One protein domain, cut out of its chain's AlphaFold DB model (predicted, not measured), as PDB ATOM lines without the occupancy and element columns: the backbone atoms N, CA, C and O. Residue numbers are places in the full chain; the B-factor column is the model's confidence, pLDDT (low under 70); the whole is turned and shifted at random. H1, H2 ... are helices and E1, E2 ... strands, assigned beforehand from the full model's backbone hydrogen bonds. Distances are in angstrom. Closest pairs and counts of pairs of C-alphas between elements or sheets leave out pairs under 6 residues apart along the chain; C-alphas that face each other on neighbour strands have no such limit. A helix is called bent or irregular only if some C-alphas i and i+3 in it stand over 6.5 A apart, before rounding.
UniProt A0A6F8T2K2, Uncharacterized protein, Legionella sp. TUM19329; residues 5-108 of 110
ATOM      1  N   HIS A   5      14.018 -47.409 -41.613       95.25
ATOM      2  CA  HIS A   5      13.175 -47.008 -40.499       95.25
ATOM      3  C   HIS A   5      13.359 -45.514 -40.218       95.25
ATOM      4  O   HIS A   5      14.453 -45.057 -39.875       95.25
ATOM      5  N   LEU A   6      12.283 -44.743 -40.358       96.69
ATOM      6  CA  LEU A   6      12.276 -43.331 -39.992       96.69
ATOM      7  C   LEU A   6      12.059 -43.185 -38.489       96.69
ATOM      8  O   LEU A   6      11.059 -43.655 -37.950       96.69
ATOM      9  N   ILE A   7      12.993 -42.513 -37.823       96.69
ATOM     10  CA  ILE A   7      13.008 -42.351 -36.372       96.69
ATOM     11  C   ILE A   7      12.850 -40.875 -36.031       96.69
ATOM     12  O   ILE A   7      13.648 -40.040 -36.459       96.69
ATOM     13  N   ASN A   8      11.835 -40.558 -35.223       96.56
ATOM     14  CA  ASN A   8      11.705 -39.238 -34.620       96.56
ATOM     15  C   ASN A   8      12.428 -39.219 -33.263       96.56
ATOM     16  O   ASN A   8      11.941 -39.850 -32.318       96.56
ATOM     17  N   PRO A   9      13.557 -38.499 -33.132       96.19
ATOM     18  CA  PRO A   9      14.357 -38.517 -31.913       96.19
ATOM     19  C   PRO A   9      13.716 -37.779 -30.726       96.19
ATOM     20  O   PRO A   9      14.264 -37.823 -29.631       96.19
ATOM     21  N   THR A  10      12.563 -37.116 -30.892       95.75
ATOM     22  CA  THR A  10      11.843 -36.464 -29.777       95.75
ATOM     23  C   THR A  10      10.872 -37.391 -29.037       95.75
ATOM     24  O   THR A  10      10.299 -36.987 -28.017       95.75
ATOM     25  N   LEU A  11      10.700 -38.627 -29.519       96.62
ATOM     26  CA  LEU A  11       9.833 -39.651 -28.933       96.62
ATOM     27  C   LEU A  11      10.612 -40.565 -27.979       96.62
ATOM     28  O   LEU A  11      11.745 -40.952 -28.270       96.62
ATOM     29  N   SER A  12      10.017 -40.908 -26.834       95.25
ATOM     30  CA  SER A  12      10.728 -41.597 -25.744       95.25
ATOM     31  C   SER A  12      11.079 -43.036 -26.108       95.25
ATOM     32  O   SER A  12      12.159 -43.516 -25.782       95.25
ATOM     33  N   GLU A  13      10.202 -43.704 -26.851       96.31
ATOM     34  CA  GLU A  13      10.409 -45.048 -27.385       96.31
ATOM     35  C   GLU A  13      11.627 -45.148 -28.317       96.31
ATOM     36  O   GLU A  13      12.196 -46.226 -28.468       96.31
ATOM     37  N   ASN A  14      12.062 -44.028 -28.900       97.06
ATOM     38  CA  ASN A  14      13.181 -43.978 -29.836       97.06
ATOM     39  C   ASN A  14      14.525 -43.675 -29.164       97.06
ATOM     40  O   ASN A  14      15.561 -43.794 -29.820       97.06
ATOM     41  N   ILE A  15      14.537 -43.315 -27.873       95.62
ATOM     42  CA  ILE A  15      15.764 -42.993 -27.130       95.62
ATOM     43  C   ILE A  15      16.822 -44.104 -27.258       95.62
ATOM     44  O   ILE A  15      17.959 -43.771 -27.605       95.62
ATOM     45  N   PRO A  16      16.505 -45.403 -27.053       95.00
ATOM     46  CA  PRO A  16      17.515 -46.458 -27.149       95.00
ATOM     47  C   PRO A  16      18.178 -46.512 -28.529       95.00
ATOM     48  O   PRO A  16      19.401 -46.605 -28.624       95.00
ATOM     49  N   THR A  17      17.385 -46.379 -29.596       96.00
ATOM     50  CA  THR A  17      17.869 -46.388 -30.982       96.00
ATOM     51  C   THR A  17      18.733 -45.167 -31.277       96.00
ATOM     52  O   THR A  17      19.820 -45.308 -31.826       96.00
ATOM     53  N   VAL A  18      18.304 -43.968 -30.872       96.25
ATOM     54  CA  VAL A  18      19.070 -42.725 -31.076       96.25
ATOM     55  C   VAL A  18      20.414 -42.780 -30.348       96.25
ATOM     56  O   VAL A  18      21.444 -42.424 -30.918       96.25
ATOM     57  N   VAL A  19      20.424 -43.273 -29.108       94.50
ATOM     58  CA  VAL A  19      21.657 -43.465 -28.335       94.50
ATOM     59  C   VAL A  19      22.572 -44.491 -29.001       94.50
ATOM     60  O   VAL A  19      23.779 -44.262 -29.076       94.50
ATOM     61  N   ALA A  20      22.024 -45.607 -29.487       94.50
ATOM     62  CA  ALA A  20      22.799 -46.628 -30.184       94.50
ATOM     63  C   ALA A  20      23.431 -46.081 -31.472       94.50
ATOM     64  O   ALA A  20      24.623 -46.288 -31.682       94.50
ATOM     65  N   LEU A  21      22.671 -45.324 -32.271       95.69
ATOM     66  CA  LEU A  21      23.159 -44.647 -33.477       95.69
ATOM     67  C   LEU A  21      24.287 -43.664 -33.166       95.69
ATOM     68  O   LEU A  21      25.327 -43.666 -33.816       95.69
ATOM     69  N   MET A  22      24.124 -42.835 -32.136       94.00
ATOM     70  CA  MET A  22      25.165 -41.869 -31.797       94.00
ATOM     71  C   MET A  22      26.447 -42.564 -31.311       94.00
ATOM     72  O   MET A  22      27.554 -42.194 -31.707       94.00
ATOM     73  N   LYS A  23      26.305 -43.624 -30.504       91.62
ATOM     74  CA  LYS A  23      27.440 -44.441 -30.057       91.62
ATOM     75  C   LYS A  23      28.111 -45.191 -31.208       91.62
ATOM     76  O   LYS A  23      29.330 -45.337 -31.158       91.62
ATOM     77  N   SER A  24      27.371 -45.673 -32.209       93.19
ATOM     78  CA  SER A  24      27.968 -46.386 -33.346       93.19
ATOM     79  C   SER A  24      28.821 -45.463 -34.209       93.19
ATOM     80  O   SER A  24      29.918 -45.853 -34.600       93.19
ATOM     81  N   GLU A  25      28.357 -44.236 -34.452       94.50
ATOM     82  CA  GLU A  25      29.061 -43.275 -35.309       94.50
ATOM     83  C   GLU A  25      30.210 -42.561 -34.583       94.50
ATOM     84  O   GLU A  25      31.314 -42.430 -35.115       94.50
ATOM     85  N   TYR A  26      29.985 -42.117 -33.343       90.19
ATOM     86  CA  TYR A  26      30.924 -41.236 -32.637       90.19
ATOM     87  C   TYR A  26      31.487 -41.826 -31.341       90.19
ATOM     88  O   TYR A  26      32.471 -41.310 -30.797       90.19
ATOM     89  N   GLY A  27      30.911 -42.913 -30.825       86.50
ATOM     90  CA  GLY A  27      31.267 -43.462 -29.518       86.50
ATOM     91  C   GLY A  27      31.100 -42.410 -28.421       86.50
ATOM     92  O   GLY A  27      30.004 -41.914 -28.176       86.50
ATOM     93  N   VAL A  28      32.209 -42.051 -27.772       80.69
ATOM     94  CA  VAL A  28      32.269 -41.013 -26.723       80.69
ATOM     95  C   VAL A  28      32.807 -39.670 -27.229       80.69
ATOM     96  O   VAL A  28      33.164 -38.820 -26.422       80.69
ATOM     97  N   LYS A  29      32.945 -39.482 -28.546       84.44
ATOM     98  CA  LYS A  29      33.423 -38.227 -29.152       84.44
ATOM     99  C   LYS A  29      32.253 -37.302 -29.453       84.44
ATOM    100  O   LYS A  29      31.155 -37.766 -29.718       84.44
ATOM    101  N   THR A  30      32.467 -35.994 -29.443       87.00
ATOM    102  CA  THR A  30      31.444 -35.052 -29.914       87.00
ATOM    103  C   THR A  30      31.199 -35.233 -31.413       87.00
ATOM    104  O   THR A  30      32.108 -35.596 -32.162       87.00
ATOM    105  N   GLY A  31      29.965 -34.996 -31.854       90.00
ATOM    106  CA  GLY A  31      29.569 -35.221 -33.241       90.00
ATOM    107  C   GLY A  31      28.086 -34.966 -33.473       90.00
ATOM    108  O   GLY A  31      27.323 -34.826 -32.517       90.00
ATOM    109  N   GLN A  32      27.688 -34.881 -34.740       91.75
ATOM    110  CA  GLN A  32      26.311 -34.604 -35.144       91.75
ATOM    111  C   GLN A  32      25.797 -35.707 -36.068       91.75
ATOM    112  O   GLN A  32      26.441 -36.038 -37.058       91.75
ATOM    113  N   LEU A  33      24.613 -36.239 -35.774       93.81
ATOM    114  CA  LEU A  33      23.837 -36.999 -36.748       93.81
ATOM    115  C   LEU A  33      22.922 -36.026 -37.487       93.81
ATOM    116  O   LEU A  33      22.123 -35.309 -36.875       93.81
ATOM    117  N   HIS A  34      23.051 -35.986 -38.805       92.00
ATOM    118  CA  HIS A  34      22.185 -35.220 -39.687       92.00
ATOM    119  C   HIS A  34      20.865 -35.962 -39.960       92.00
ATOM    120  O   HIS A  34      20.837 -37.199 -39.994       92.00
ATOM    121  N   PRO A  35      19.753 -35.229 -40.153       91.44
ATOM    122  CA  PRO A  35      18.483 -35.818 -40.547       91.44
ATOM    123  C   PRO A  35      18.554 -36.318 -41.992       91.44
ATOM    124  O   PRO A  35      19.305 -35.782 -42.805       91.44
ATOM    125  N   TYR A  36      17.728 -37.309 -42.321       91.38
ATOM    126  CA  TYR A  36      17.613 -37.902 -43.662       91.38
ATOM    127  C   TYR A  36      18.870 -38.604 -44.202       91.38
ATOM    128  O   TYR A  36      18.832 -39.160 -45.300       91.38
ATOM    129  N   GLU A  37      19.959 -38.641 -43.433       93.75
ATOM    130  CA  GLU A  37      21.073 -39.554 -43.668       93.75
ATOM    131  C   GLU A  37      20.723 -40.958 -43.164       93.75
ATOM    132  O   GLU A  37      20.025 -41.125 -42.158       93.75
ATOM    133  N   VAL A  38      21.189 -41.974 -43.896       95.44
ATOM    134  CA  VAL A  38      20.938 -43.378 -43.565       95.44
ATOM    135  C   VAL A  38      22.092 -43.915 -42.731       95.44
ATOM    136  O   VAL A  38      23.211 -44.059 -43.222       95.44
ATOM    137  N   TYR A  39      21.785 -44.273 -41.493       95.38
ATOM    138  CA  TYR A  39      22.690 -44.912 -40.546       95.38
ATOM    139  C   TYR A  39      22.381 -46.400 -40.437       95.38
ATOM    140  O   TYR A  39      21.267 -46.838 -40.730       95.38
ATOM    141  N   THR A  40      23.360 -47.193 -40.008       94.81
ATOM    142  CA  THR A  40      23.204 -48.648 -39.900       94.81
ATOM    143  C   THR A  40      23.570 -49.139 -38.507       94.81
ATOM    144  O   THR A  40      24.655 -48.841 -38.019       94.81
ATOM    145  N   LEU A  41      22.701 -49.955 -37.907       93.75
ATOM    146  CA  LEU A  41      23.008 -50.720 -36.694       93.75
ATOM    147  C   LEU A  41      22.992 -52.218 -36.986       93.75
ATOM    148  O   LEU A  41      22.269 -52.677 -37.870       93.75
ATOM    149  N   ASP A  42      23.780 -52.966 -36.221       90.56
ATOM    150  CA  ASP A  42      23.660 -54.421 -36.134       90.56
ATOM    151  C   ASP A  42      22.589 -54.767 -35.090       90.56
ATOM    152  O   ASP A  42      22.585 -54.194 -33.997       90.56
ATOM    153  N   ASP A  43      21.675 -55.677 -35.416       84.62
ATOM    154  CA  ASP A  43      20.615 -56.140 -34.511       84.62
ATOM    155  C   ASP A  43      21.111 -57.127 -33.435       84.62
ATOM    156  O   ASP A  43      20.320 -57.656 -32.651       84.62
ATOM    157  N   GLY A  44      22.421 -57.390 -33.385       79.75
ATOM    158  CA  GLY A  44      23.051 -58.346 -32.477       79.75
ATOM    159  C   GLY A  44      22.924 -59.800 -32.939       79.75
ATOM    160  O   GLY A  44      23.547 -60.682 -32.347       79.75
ATOM    161  N   MET A  45      22.161 -60.059 -34.003       83.50
ATOM    162  CA  MET A  45      22.074 -61.342 -34.703       83.50
ATOM    163  C   MET A  45      22.815 -61.304 -36.049       83.50
ATOM    164  O   MET A  45      22.739 -62.263 -36.822       83.50
ATOM    165  N   GLY A  46      23.561 -60.227 -36.325       81.56
ATOM    166  CA  GLY A  46      24.326 -60.034 -37.553       81.56
ATOM    167  C   GLY A  46      23.509 -59.464 -38.712       81.56
ATOM    168  O   GLY A  46      24.011 -59.435 -39.841       81.56
ATOM    169  N   GLN A  47      22.264 -59.026 -38.481       88.50
ATOM    170  CA  GLN A  47      21.496 -58.304 -39.494       88.50
ATOM    171  C   GLN A  47      21.732 -56.805 -39.363       88.50
ATOM    172  O   GLN A  47      21.786 -56.240 -38.274       88.50
ATOM    173  N   LYS A  48      21.840 -56.146 -40.517       91.44
ATOM    174  CA  LYS A  48      22.005 -54.697 -40.603       91.44
ATOM    175  C   LYS A  48      20.653 -54.030 -40.797       91.44
ATOM    176  O   LYS A  48      20.021 -54.213 -41.837       91.44
ATOM    177  N   LEU A  49      20.252 -53.224 -39.825       94.00
ATOM    178  CA  LEU A  49      19.052 -52.399 -39.879       94.00
ATOM    179  C   LEU A  49      19.424 -50.976 -40.294       94.00
ATOM    180  O   LEU A  49      20.395 -50.413 -39.789       94.00
ATOM    181  N   SER A  50      18.657 -50.404 -41.223       96.00
ATOM    182  CA  SER A  50      18.876 -49.049 -41.741       96.00
ATOM    183  C   SER A  50      17.908 -48.064 -41.094       96.00
ATOM    184  O   SER A  50      16.699 -48.289 -41.092       96.00
ATOM    185  N   PHE A  51      18.429 -46.952 -40.586       96.69
ATOM    186  CA  PHE A  51      17.660 -45.920 -39.895       96.69
ATOM    187  C   PHE A  51      17.929 -44.549 -40.495       96.69
ATOM    188  O   PHE A  51      19.035 -44.269 -40.942       96.69
ATOM    189  N   SER A  52      16.937 -43.671 -40.448       96.31
ATOM    190  CA  SER A  52      17.103 -42.261 -40.783       96.31
ATOM    191  C   SER A  52      16.375 -41.410 -39.756       96.31
ATOM    192  O   SER A  52      15.207 -41.651 -39.446       96.31
ATOM    193  N   LEU A  53      17.053 -40.386 -39.247       95.94
ATOM    194  CA  LEU A  53      16.470 -39.456 -38.287       95.94
ATOM    195  C   LEU A  53      15.617 -38.411 -39.008       95.94
ATOM    196  O   LEU A  53      15.999 -37.913 -40.067       95.94
ATOM    197  N   THR A  54      14.480 -38.037 -38.425       95.00
ATOM    198  CA  THR A  54      13.668 -36.917 -38.935       95.00
ATOM    199  C   THR A  54      14.171 -35.557 -38.455       95.00
ATOM    200  O   THR A  54      13.765 -34.536 -39.000       95.00
ATOM    201  N   LEU A  55      15.032 -35.528 -37.430       94.31
ATOM    202  CA  LEU A  55      15.631 -34.321 -36.858       94.31
ATOM    203  C   LEU A  55      17.117 -34.565 -36.538       94.31
ATOM    204  O   LEU A  55      17.475 -35.691 -36.181       94.31
ATOM    205  N   PRO A  56      17.979 -33.541 -36.657       93.06
ATOM    206  CA  PRO A  56      19.381 -33.641 -36.268       93.06
ATOM    207  C   PRO A  56      19.546 -33.877 -34.764       93.06
ATOM    208  O   PRO A  56      18.778 -33.361 -33.950       93.06
ATOM    209  N   VAL A  57      20.603 -34.606 -34.403       94.38
ATOM    210  CA  VAL A  57      21.000 -34.849 -33.009       94.38
ATOM    211  C   VAL A  57      22.474 -34.498 -32.837       94.38
ATOM    212  O   VAL A  57      23.307 -34.939 -33.624       94.38
ATOM    213  N   LEU A  58      22.809 -33.713 -31.816       92.12
ATOM    214  CA  LEU A  58      24.163 -33.253 -31.503       92.12
ATOM    215  C   LEU A  58      24.635 -33.844 -30.172       92.12
ATOM    216  O   LEU A  58      23.956 -33.714 -29.158       92.12
ATOM    217  N   GLN A  59      25.807 -34.476 -30.163       90.81
ATOM    218  CA  GLN A  59      26.422 -35.035 -28.961       90.81
ATOM    219  C   GLN A  59      27.395 -34.047 -28.313       90.81
ATOM    220  O   GLN A  59      28.387 -33.637 -28.923       90.81
ATOM    221  N   PHE A  60      27.170 -33.775 -27.030       86.94
ATOM    222  CA  PHE A  60      28.088 -33.068 -26.146       86.94
ATOM    223  C   PHE A  60      28.694 -34.028 -25.135       86.94
ATOM    224  O   PHE A  60      27.992 -34.760 -24.440       86.94
ATOM    225  N   VAL A  61      30.013 -33.990 -25.018       81.88
ATOM    226  CA  VAL A  61      30.757 -34.831 -24.086       81.88
ATOM    227  C   VAL A  61      31.133 -33.973 -22.893       81.88
ATOM    228  O   VAL A  61      31.730 -32.912 -23.061       81.88
ATOM    229  N   LYS A  62      30.774 -34.414 -21.686       73.31
ATOM    230  CA  LYS A  62      31.248 -33.770 -20.460       73.31
ATOM    231  C   LYS A  62      32.765 -33.942 -20.370       73.31
ATOM    232  O   LYS A  62      33.243 -35.067 -20.522       73.31
ATOM    233  N   ASP A  63      33.493 -32.852 -20.119       60.94
ATOM    234  CA  ASP A  63      34.955 -32.874 -20.010       60.94
ATOM    235  C   ASP A  63      35.419 -33.997 -19.074       60.94
ATOM    236  O   ASP A  63      34.962 -34.124 -17.933       60.94
ATOM    237  N   SER A  64      36.327 -34.836 -19.576       55.06
ATOM    238  CA  SER A  64      36.909 -35.927 -18.806       55.06
ATOM    239  C   SER A  64      37.808 -35.355 -17.712       55.06
ATOM    240  O   SER A  64      38.914 -34.890 -17.990       55.06
ATOM    241  N   VAL A  65      37.350 -35.398 -16.462       54.47
ATOM    242  CA  VAL A  65      38.196 -35.089 -15.303       54.47
ATOM    243  C   VAL A  65      39.077 -36.311 -15.011       54.47
ATOM    244  O   VAL A  65      38.537 -37.405 -14.818       54.47
ATOM    245  N   PRO A  66      40.417 -36.171 -14.953       50.66
ATOM    246  CA  PRO A  66      41.303 -37.280 -14.611       50.66
ATOM    247  C   PRO A  66      40.906 -37.920 -13.272       50.66
ATOM    248  O   PRO A  66      40.794 -37.232 -12.260       50.66
ATOM    249  N   GLY A  67      40.691 -39.239 -13.271       55.09
ATOM    250  CA  GLY A  67      40.278 -40.003 -12.085       55.09
ATOM    251  C   GLY A  67      38.776 -40.291 -11.980       55.09
ATOM    252  O   GLY A  67      38.378 -41.027 -11.081       55.09
ATOM    253  N   TYR A  68      37.956 -39.789 -12.907       46.97
ATOM    254  CA  TYR A  68      36.532 -40.117 -12.988       46.97
ATOM    255  C   TYR A  68      36.226 -40.899 -14.272       46.97
ATOM    256  O   TYR A  68      36.624 -40.459 -15.356       46.97
ATOM    257  N   PRO A  69      35.507 -42.036 -14.198       51.84
ATOM    258  CA  PRO A  69      35.024 -42.700 -15.402       51.84
ATOM    259  C   PRO A  69      34.097 -41.724 -16.144       51.84
ATOM    260  O   PRO A  69      33.083 -41.294 -15.601       51.84
ATOM    261  N   THR A  70      34.464 -41.316 -17.358       55.59
ATOM    262  CA  THR A  70      33.651 -40.440 -18.222       55.59
ATOM    263  C   THR A  70      33.384 -41.117 -19.574       55.59
ATOM    264  O   THR A  70      34.226 -41.917 -19.993       55.59
ATOM    265  N   PRO A  71      32.275 -40.787 -20.287       55.84
ATOM    266  CA  PRO A  71      31.291 -39.739 -19.965       55.84
ATOM    267  C   PRO A  71      29.798 -40.151 -19.959       55.84
ATOM    268  O   PRO A  71      29.340 -40.919 -20.802       55.84
ATOM    269  N   GLU A  72      29.018 -39.513 -19.071       71.31
ATOM    270  CA  GLU A  72      27.620 -39.137 -19.352       71.31
ATOM    271  C   GLU A  72      27.667 -37.999 -20.385       71.31
ATOM    272  O   GLU A  72      28.007 -36.857 -20.061       71.31
ATOM    273  N   PHE A  73      27.426 -38.331 -21.650       79.56
ATOM    274  CA  PHE A  73      27.278 -37.362 -22.732       79.56
ATOM    275  C   PHE A  73      25.809 -36.930 -22.847       79.56
ATOM    276  O   PHE A  73      24.908 -37.696 -22.522       79.56
ATOM    277  N   ARG A  74      25.552 -35.700 -23.293       88.38
ATOM    278  CA  ARG A  74      24.205 -35.169 -23.562       88.38
ATOM    279  C   ARG A  74      23.950 -35.224 -25.059       88.38
ATOM    280  O   ARG A  74      24.845 -34.885 -25.835       88.38
ATOM    281  N   LEU A  75      22.747 -35.624 -25.459       93.12
ATOM    282  CA  LEU A  75      22.312 -35.550 -26.851       93.12
ATOM    283  C   LEU A  75      21.241 -34.478 -26.987       93.12
ATOM    284  O   LEU A  75      20.182 -34.592 -26.378       93.12
ATOM    285  N   ASP A  76      21.498 -33.473 -27.807       92.94
ATOM    286  CA  ASP A  76      20.531 -32.429 -28.117       92.94
ATOM    287  C   ASP A  76      19.888 -32.700 -29.464       92.94
ATOM    288  O   ASP A  76      20.557 -32.739 -30.494       92.94
ATOM    289  N   VAL A  77      18.573 -32.883 -29.455       93.94
ATOM    290  CA  VAL A  77      17.759 -32.843 -30.663       93.94
ATOM    291  C   VAL A  77      17.574 -31.380 -31.020       93.94
ATOM    292  O   VAL A  77      17.026 -30.614 -30.227       93.94
ATOM    293  N   VAL A  78      18.030 -30.993 -32.203       91.44
ATOM    294  CA  VAL A  78      18.044 -29.589 -32.621       91.44
ATOM    295  C   VAL A  78      17.105 -29.350 -33.791       91.44
ATOM    296  O   VAL A  78      16.778 -30.261 -34.555       91.44
ATOM    297  N   GLU A  79      16.642 -28.115 -33.926       83.81
ATOM    298  CA  GLU A  79      15.843 -27.710 -35.073       83.81
ATOM    299  C   GLU A  79      16.718 -27.657 -36.335       83.81
ATOM    300  O   GLU A  79      17.796 -27.054 -36.314       83.81
ATOM    301  N   PRO A  80      16.292 -28.280 -37.451       70.19
ATOM    302  CA  PRO A  80      16.963 -28.102 -38.724       70.19
ATOM    303  C   PRO A  80      16.710 -26.672 -39.208       70.19
ATOM    304  O   PRO A  80      15.656 -26.363 -39.759       70.19
ATOM    305  N   THR A  81      17.671 -25.780 -38.983       63.97
ATOM    306  CA  THR A  81      17.578 -24.405 -39.470       63.97
ATOM    307  C   THR A  81      17.806 -24.376 -40.984       63.97
ATOM    308  O   THR A  81      18.725 -24.994 -41.523       63.97
ATOM    309  N   SER A  82      16.945 -23.653 -41.700       56.06
ATOM    310  CA  SER A  82      17.039 -23.449 -43.152       56.06
ATOM    311  C   SER A  82      18.178 -22.499 -43.553       56.06
ATOM    312  O   SER A  82      18.490 -22.368 -44.739       56.06
ATOM    313  N   GLU A  83      18.843 -21.862 -42.588       52.97
ATOM    314  CA  GLU A  83      19.907 -20.894 -42.837       52.97
ATOM    315  C   GLU A  83      21.299 -21.540 -42.818       52.97
ATOM    316  O   GLU A  83      22.024 -21.543 -41.830       52.97
ATOM    317  N   GLY A  84      21.653 -22.084 -43.984       46.38
ATOM    318  CA  GLY A  84      22.934 -21.859 -44.655       46.38
ATOM    319  C   GLY A  84      24.222 -21.976 -43.835       46.38
ATOM    320  O   GLY A  84      24.676 -21.010 -43.239       46.38
ATOM    321  N   LYS A  85      24.920 -23.104 -44.021       45.69
ATOM    322  CA  LYS A  85      26.374 -23.260 -43.808       45.69
ATOM    323  C   LYS A  85      26.841 -22.821 -42.415       45.69
ATOM    324  O   LYS A  85      27.411 -21.744 -42.265       45.69
ATOM    325  N   GLY A  86      26.657 -23.711 -41.437       45.62
ATOM    326  CA  GLY A  86      27.127 -23.557 -40.060       45.62
ATOM    327  C   GLY A  86      28.506 -22.899 -39.970       45.62
ATOM    328  O   GLY A  86      29.516 -23.458 -40.399       45.62
ATOM    329  N   GLN A  87      28.524 -21.684 -39.428       43.72
ATOM    330  CA  GLN A  87      29.736 -21.000 -39.004       43.72
ATOM    331  C   GLN A  87      29.866 -21.137 -37.486       43.72
ATOM    332  O   GLN A  87      28.876 -21.203 -36.756       43.72
ATOM    333  N   PHE A  88      31.110 -21.204 -37.022       44.03
ATOM    334  CA  PHE A  88      31.478 -21.244 -35.610       44.03
ATOM    335  C   PHE A  88      30.718 -20.167 -34.805       44.03
ATOM    336  O   PHE A  88      30.769 -18.992 -35.163       44.03
ATOM    337  N   GLY A  89      30.027 -20.558 -33.725       54.97
ATOM    338  CA  GLY A  89      29.327 -19.633 -32.818       54.97
ATOM    339  C   GLY A  89      27.802 -19.523 -32.969       54.97
ATOM    340  O   GLY A  89      27.203 -18.714 -32.263       54.97
ATOM    341  N   GLN A  90      27.149 -20.311 -33.832       60.16
ATOM    342  CA  GLN A  90      25.681 -20.364 -33.864       60.16
ATOM    343  C   GLN A  90      25.096 -21.230 -32.739       60.16
ATOM    344  O   GLN A  90      25.528 -22.359 -32.504       60.16
ATOM    345  N   ILE A  91      24.067 -20.690 -32.080       65.00
ATOM    346  CA  ILE A  91      23.215 -21.404 -31.130       65.00
ATOM    347  C   ILE A  91      22.173 -22.169 -31.947       65.00
ATOM    348  O   ILE A  91      21.337 -21.557 -32.608       65.00
ATOM    349  N   LEU A  92      22.235 -23.499 -31.918       74.94
ATOM    350  CA  LEU A  92      21.192 -24.337 -32.504       74.94
ATOM    351  C   LEU A  92      20.000 -24.382 -31.537       74.94
ATOM    352  O   LEU A  92      20.214 -24.685 -30.359       74.94
ATOM    353  N   PRO A  93      18.765 -24.093 -31.985       83.75
ATOM    354  CA  PRO A  93      17.590 -24.231 -31.134       83.75
ATOM    355  C   PRO A  93      17.440 -25.692 -30.710       83.75
ATOM    356  O   PRO A  93      17.237 -26.573 -31.548       83.75
ATOM    357  N   VAL A  94      17.576 -25.959 -29.411       88.88
ATOM    358  CA  VAL A  94      17.387 -27.300 -28.855       88.88
ATOM    359  C   VAL A  94      15.891 -27.531 -28.668       88.88
ATOM    360  O   VAL A  94      15.227 -26.790 -27.953       88.88
ATOM    361  N   ILE A  95      15.363 -28.561 -29.327       91.56
ATOM    362  CA  ILE A  95      13.967 -28.997 -29.200       91.56
ATOM    363  C   ILE A  95      13.806 -29.853 -27.946       91.56
ATOM    364  O   ILE A  95      12.809 -29.758 -27.234       91.56
ATOM    365  N   LYS A  96      14.764 -30.757 -27.721       92.94
ATOM    366  CA  LYS A  96      14.744 -31.707 -26.611       92.94
ATOM    367  C   LYS A  96      16.147 -32.205 -26.325       92.94
ATOM    368  O   LYS A  96      16.946 -32.349 -27.246       92.94
ATOM    369  N   SER A  97      16.409 -32.554 -25.076       92.50
ATOM    370  CA  SER A  97      17.692 -33.117 -24.667       92.50
ATOM    371  C   SER A  97      17.498 -34.494 -24.073       92.50
ATOM    372  O   SER A  97      16.608 -34.689 -23.253       92.50
ATOM    373  N   ILE A  98      18.327 -35.444 -24.484       93.00
ATOM    374  CA  ILE A  98      18.474 -36.745 -23.840       93.00
ATOM    375  C   ILE A  98      19.685 -36.638 -22.921       93.00
ATOM    376  O   ILE A  98      20.797 -36.327 -23.361       93.00
ATOM    377  N   ILE A  99      19.459 -36.902 -21.640       89.38
ATOM    378  CA  ILE A  99      20.484 -36.923 -20.603       89.38
ATOM    379  C   ILE A  99      20.516 -38.302 -19.960       89.38
ATOM    380  O   ILE A  99      19.490 -38.958 -19.795       89.38
ATOM    381  N   PHE A 100      21.707 -38.752 -19.594       84.88
ATOM    382  CA  PHE A 100      21.875 -40.003 -18.870       84.88
ATOM    383  C   PHE A 100      21.755 -39.695 -17.379       84.88
ATOM    384  O   PHE A 100      22.384 -38.760 -16.889       84.88
ATOM    385  N   LYS A 101      20.896 -40.437 -16.681       78.19
ATOM    386  CA  LYS A 101      20.733 -40.386 -15.226       78.19
ATOM    387  C   LYS A 101      21.044 -41.773 -14.691       78.19
ATOM    388  O   LYS A 101      20.285 -42.708 -14.926       78.19
ATOM    389  N   ASN A 102      22.157 -41.918 -13.974       77.06
ATOM    390  CA  ASN A 102      22.635 -43.220 -13.482       77.06
ATOM    391  C   ASN A 102      22.866 -44.244 -14.613       77.06
ATOM    392  O   ASN A 102      22.632 -45.435 -14.432       77.06
ATOM    393  N   GLY A 103      23.306 -43.778 -15.786       77.62
ATOM    394  CA  GLY A 103      23.535 -44.628 -16.961       77.62
ATOM    395  C   GLY A 103      22.297 -44.914 -17.817       77.62
ATOM    396  O   GLY A 103      22.459 -45.401 -18.935       77.62
ATOM    397  N   GLU A 104      21.100 -44.546 -17.357       86.25
ATOM    398  CA  GLU A 104      19.855 -44.687 -18.117       86.25
ATOM    399  C   GLU A 104      19.528 -43.382 -18.863       86.25
ATOM    400  O   GLU A 104      19.446 -42.325 -18.225       86.25
ATOM    401  N   PRO A 105      19.369 -43.404 -20.199       90.62
ATOM    402  CA  PRO A 105      19.001 -42.218 -20.961       90.62
ATOM    403  C   PRO A 105      17.508 -41.902 -20.800       90.62
ATOM    404  O   PRO A 105      16.650 -42.748 -21.044       90.62
ATOM    405  N   ASP A 106      17.193 -40.660 -20.447       90.81
ATOM    406  CA  ASP A 106      15.830 -40.122 -20.411       90.81
ATOM    407  C   ASP A 106      15.840 -38.714 -21.011       90.81
ATOM    408  O   ASP A 106      16.886 -38.058 -21.090       90.81
ATOM    409  N   PHE A 107      14.680 -38.224 -21.434       92.50
ATOM    410  CA  PHE A 107      14.586 -36.814 -21.776       92.50
ATOM    411  C   PHE A 107      14.776 -35.949 -20.534       92.50
ATOM    412  O   PHE A 107      14.381 -36.309 -19.418       92.50
ATOM    413  N   ASP A 108      15.378 -34.784 -20.741       86.69
ATOM    414  CA  ASP A 108      15.426 -33.779 -19.701       86.69
ATOM    415  C   ASP A 108      14.002 -33.339 -19.347       86.69
ATOM    416  O   ASP A 108      13.141 -33.170 -20.216       86.69
TER     417      ASP A 108
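AT A GLANCE: This is residues 5 to 108 of the 110 residues of an uncharacterized protein of Legionella sp. TUM19329 (UniProt A0A6F8T2K2). One helix, H1, sits between two sheets: the larger, strongly twisted sheet of E2, E5, E6, E7 and E8 curls along one side of it, and the small sheet of E1, E4 and E3 covers another side. Two long loops leave the larger sheet, and in the second of them residues 82 to 90 stick out. The printed part has 104 residues, with elements in the order E1 H1 E2 E3 E4 E5 E6 E7 E8, one helix and eight strands. The five-stranded sheet, in order E2 E5 E6 E7 E8, is antiparallel and the three-stranded one, E1 E4 E3, is mixed; the class is mixed, helices and strands. The whole is compact, with a radius of gyration of the C-alphas of 14.1 A, and spans 40 by 38 by 21 A, only just flat.

HOW THE PARTS SIT: E1, residues 5 to 7, is parallel to E4, residues 48 to 53, with N 5 and O 50 2.9 A apart, within hydrogen-bond range. H1, residues 12 to 26, is on both sheets. It is irregular, with C-alphas 13 and 16 7.2 A apart, and 9 of its 11 O i to N i+4 pairs are within hydrogen-bond range. E3, residues 38 to 42, forms a hairpin with E4, N 39 and O 51 being 2.8 A apart. H1 has a height of 7.7 A over this sheet and runs across the strands, at 86 degrees to E3 on the local plane; their closest C-alphas, of Leu 21 and Leu 41, are 6.9 A apart. E2, residues 31 to 33, is antiparallel to E5, residues 57 to 61, with N 33 and O 57 2.8 A apart. E5, E6, residues 73 to 78, E7, residues 94 to 101, and E8, residues 104 to 107, form a meander, each strand the antiparallel neighbour of the one before. N 58 and O 76, N 75 and O 98, and N 99 and O 106 are 2.8, 2.9 and 2.9 A apart. The closest C-alphas of H1 and E8, of Ile 15 and Pro 105, are 7.0 A apart. E3 and E8 are apart.

IN THESE COORDINATES: E1 begins at C-alpha 5, (13.175, -47.008, -40.499). H1 measures 21.3 A, from (10.728, -41.597, -25.744) at C-alpha 12. E4 measures 16.4 A, E6 15.6 A and E7 19.2 A. E8 ends at C-alpha 107, (14.586, -36.814, -21.776).

THE WHOLE: The farthest C-alphas, of Met 45 and Gly 89, are 42.4 A apart. The printed part has no cut. The links E5 to E6 and E6 to E7 are long, with 11 and 15 residues. Mean pLDDT of the printed part is 83.1; residues 63 to 71 and 81 to 91 are under 70.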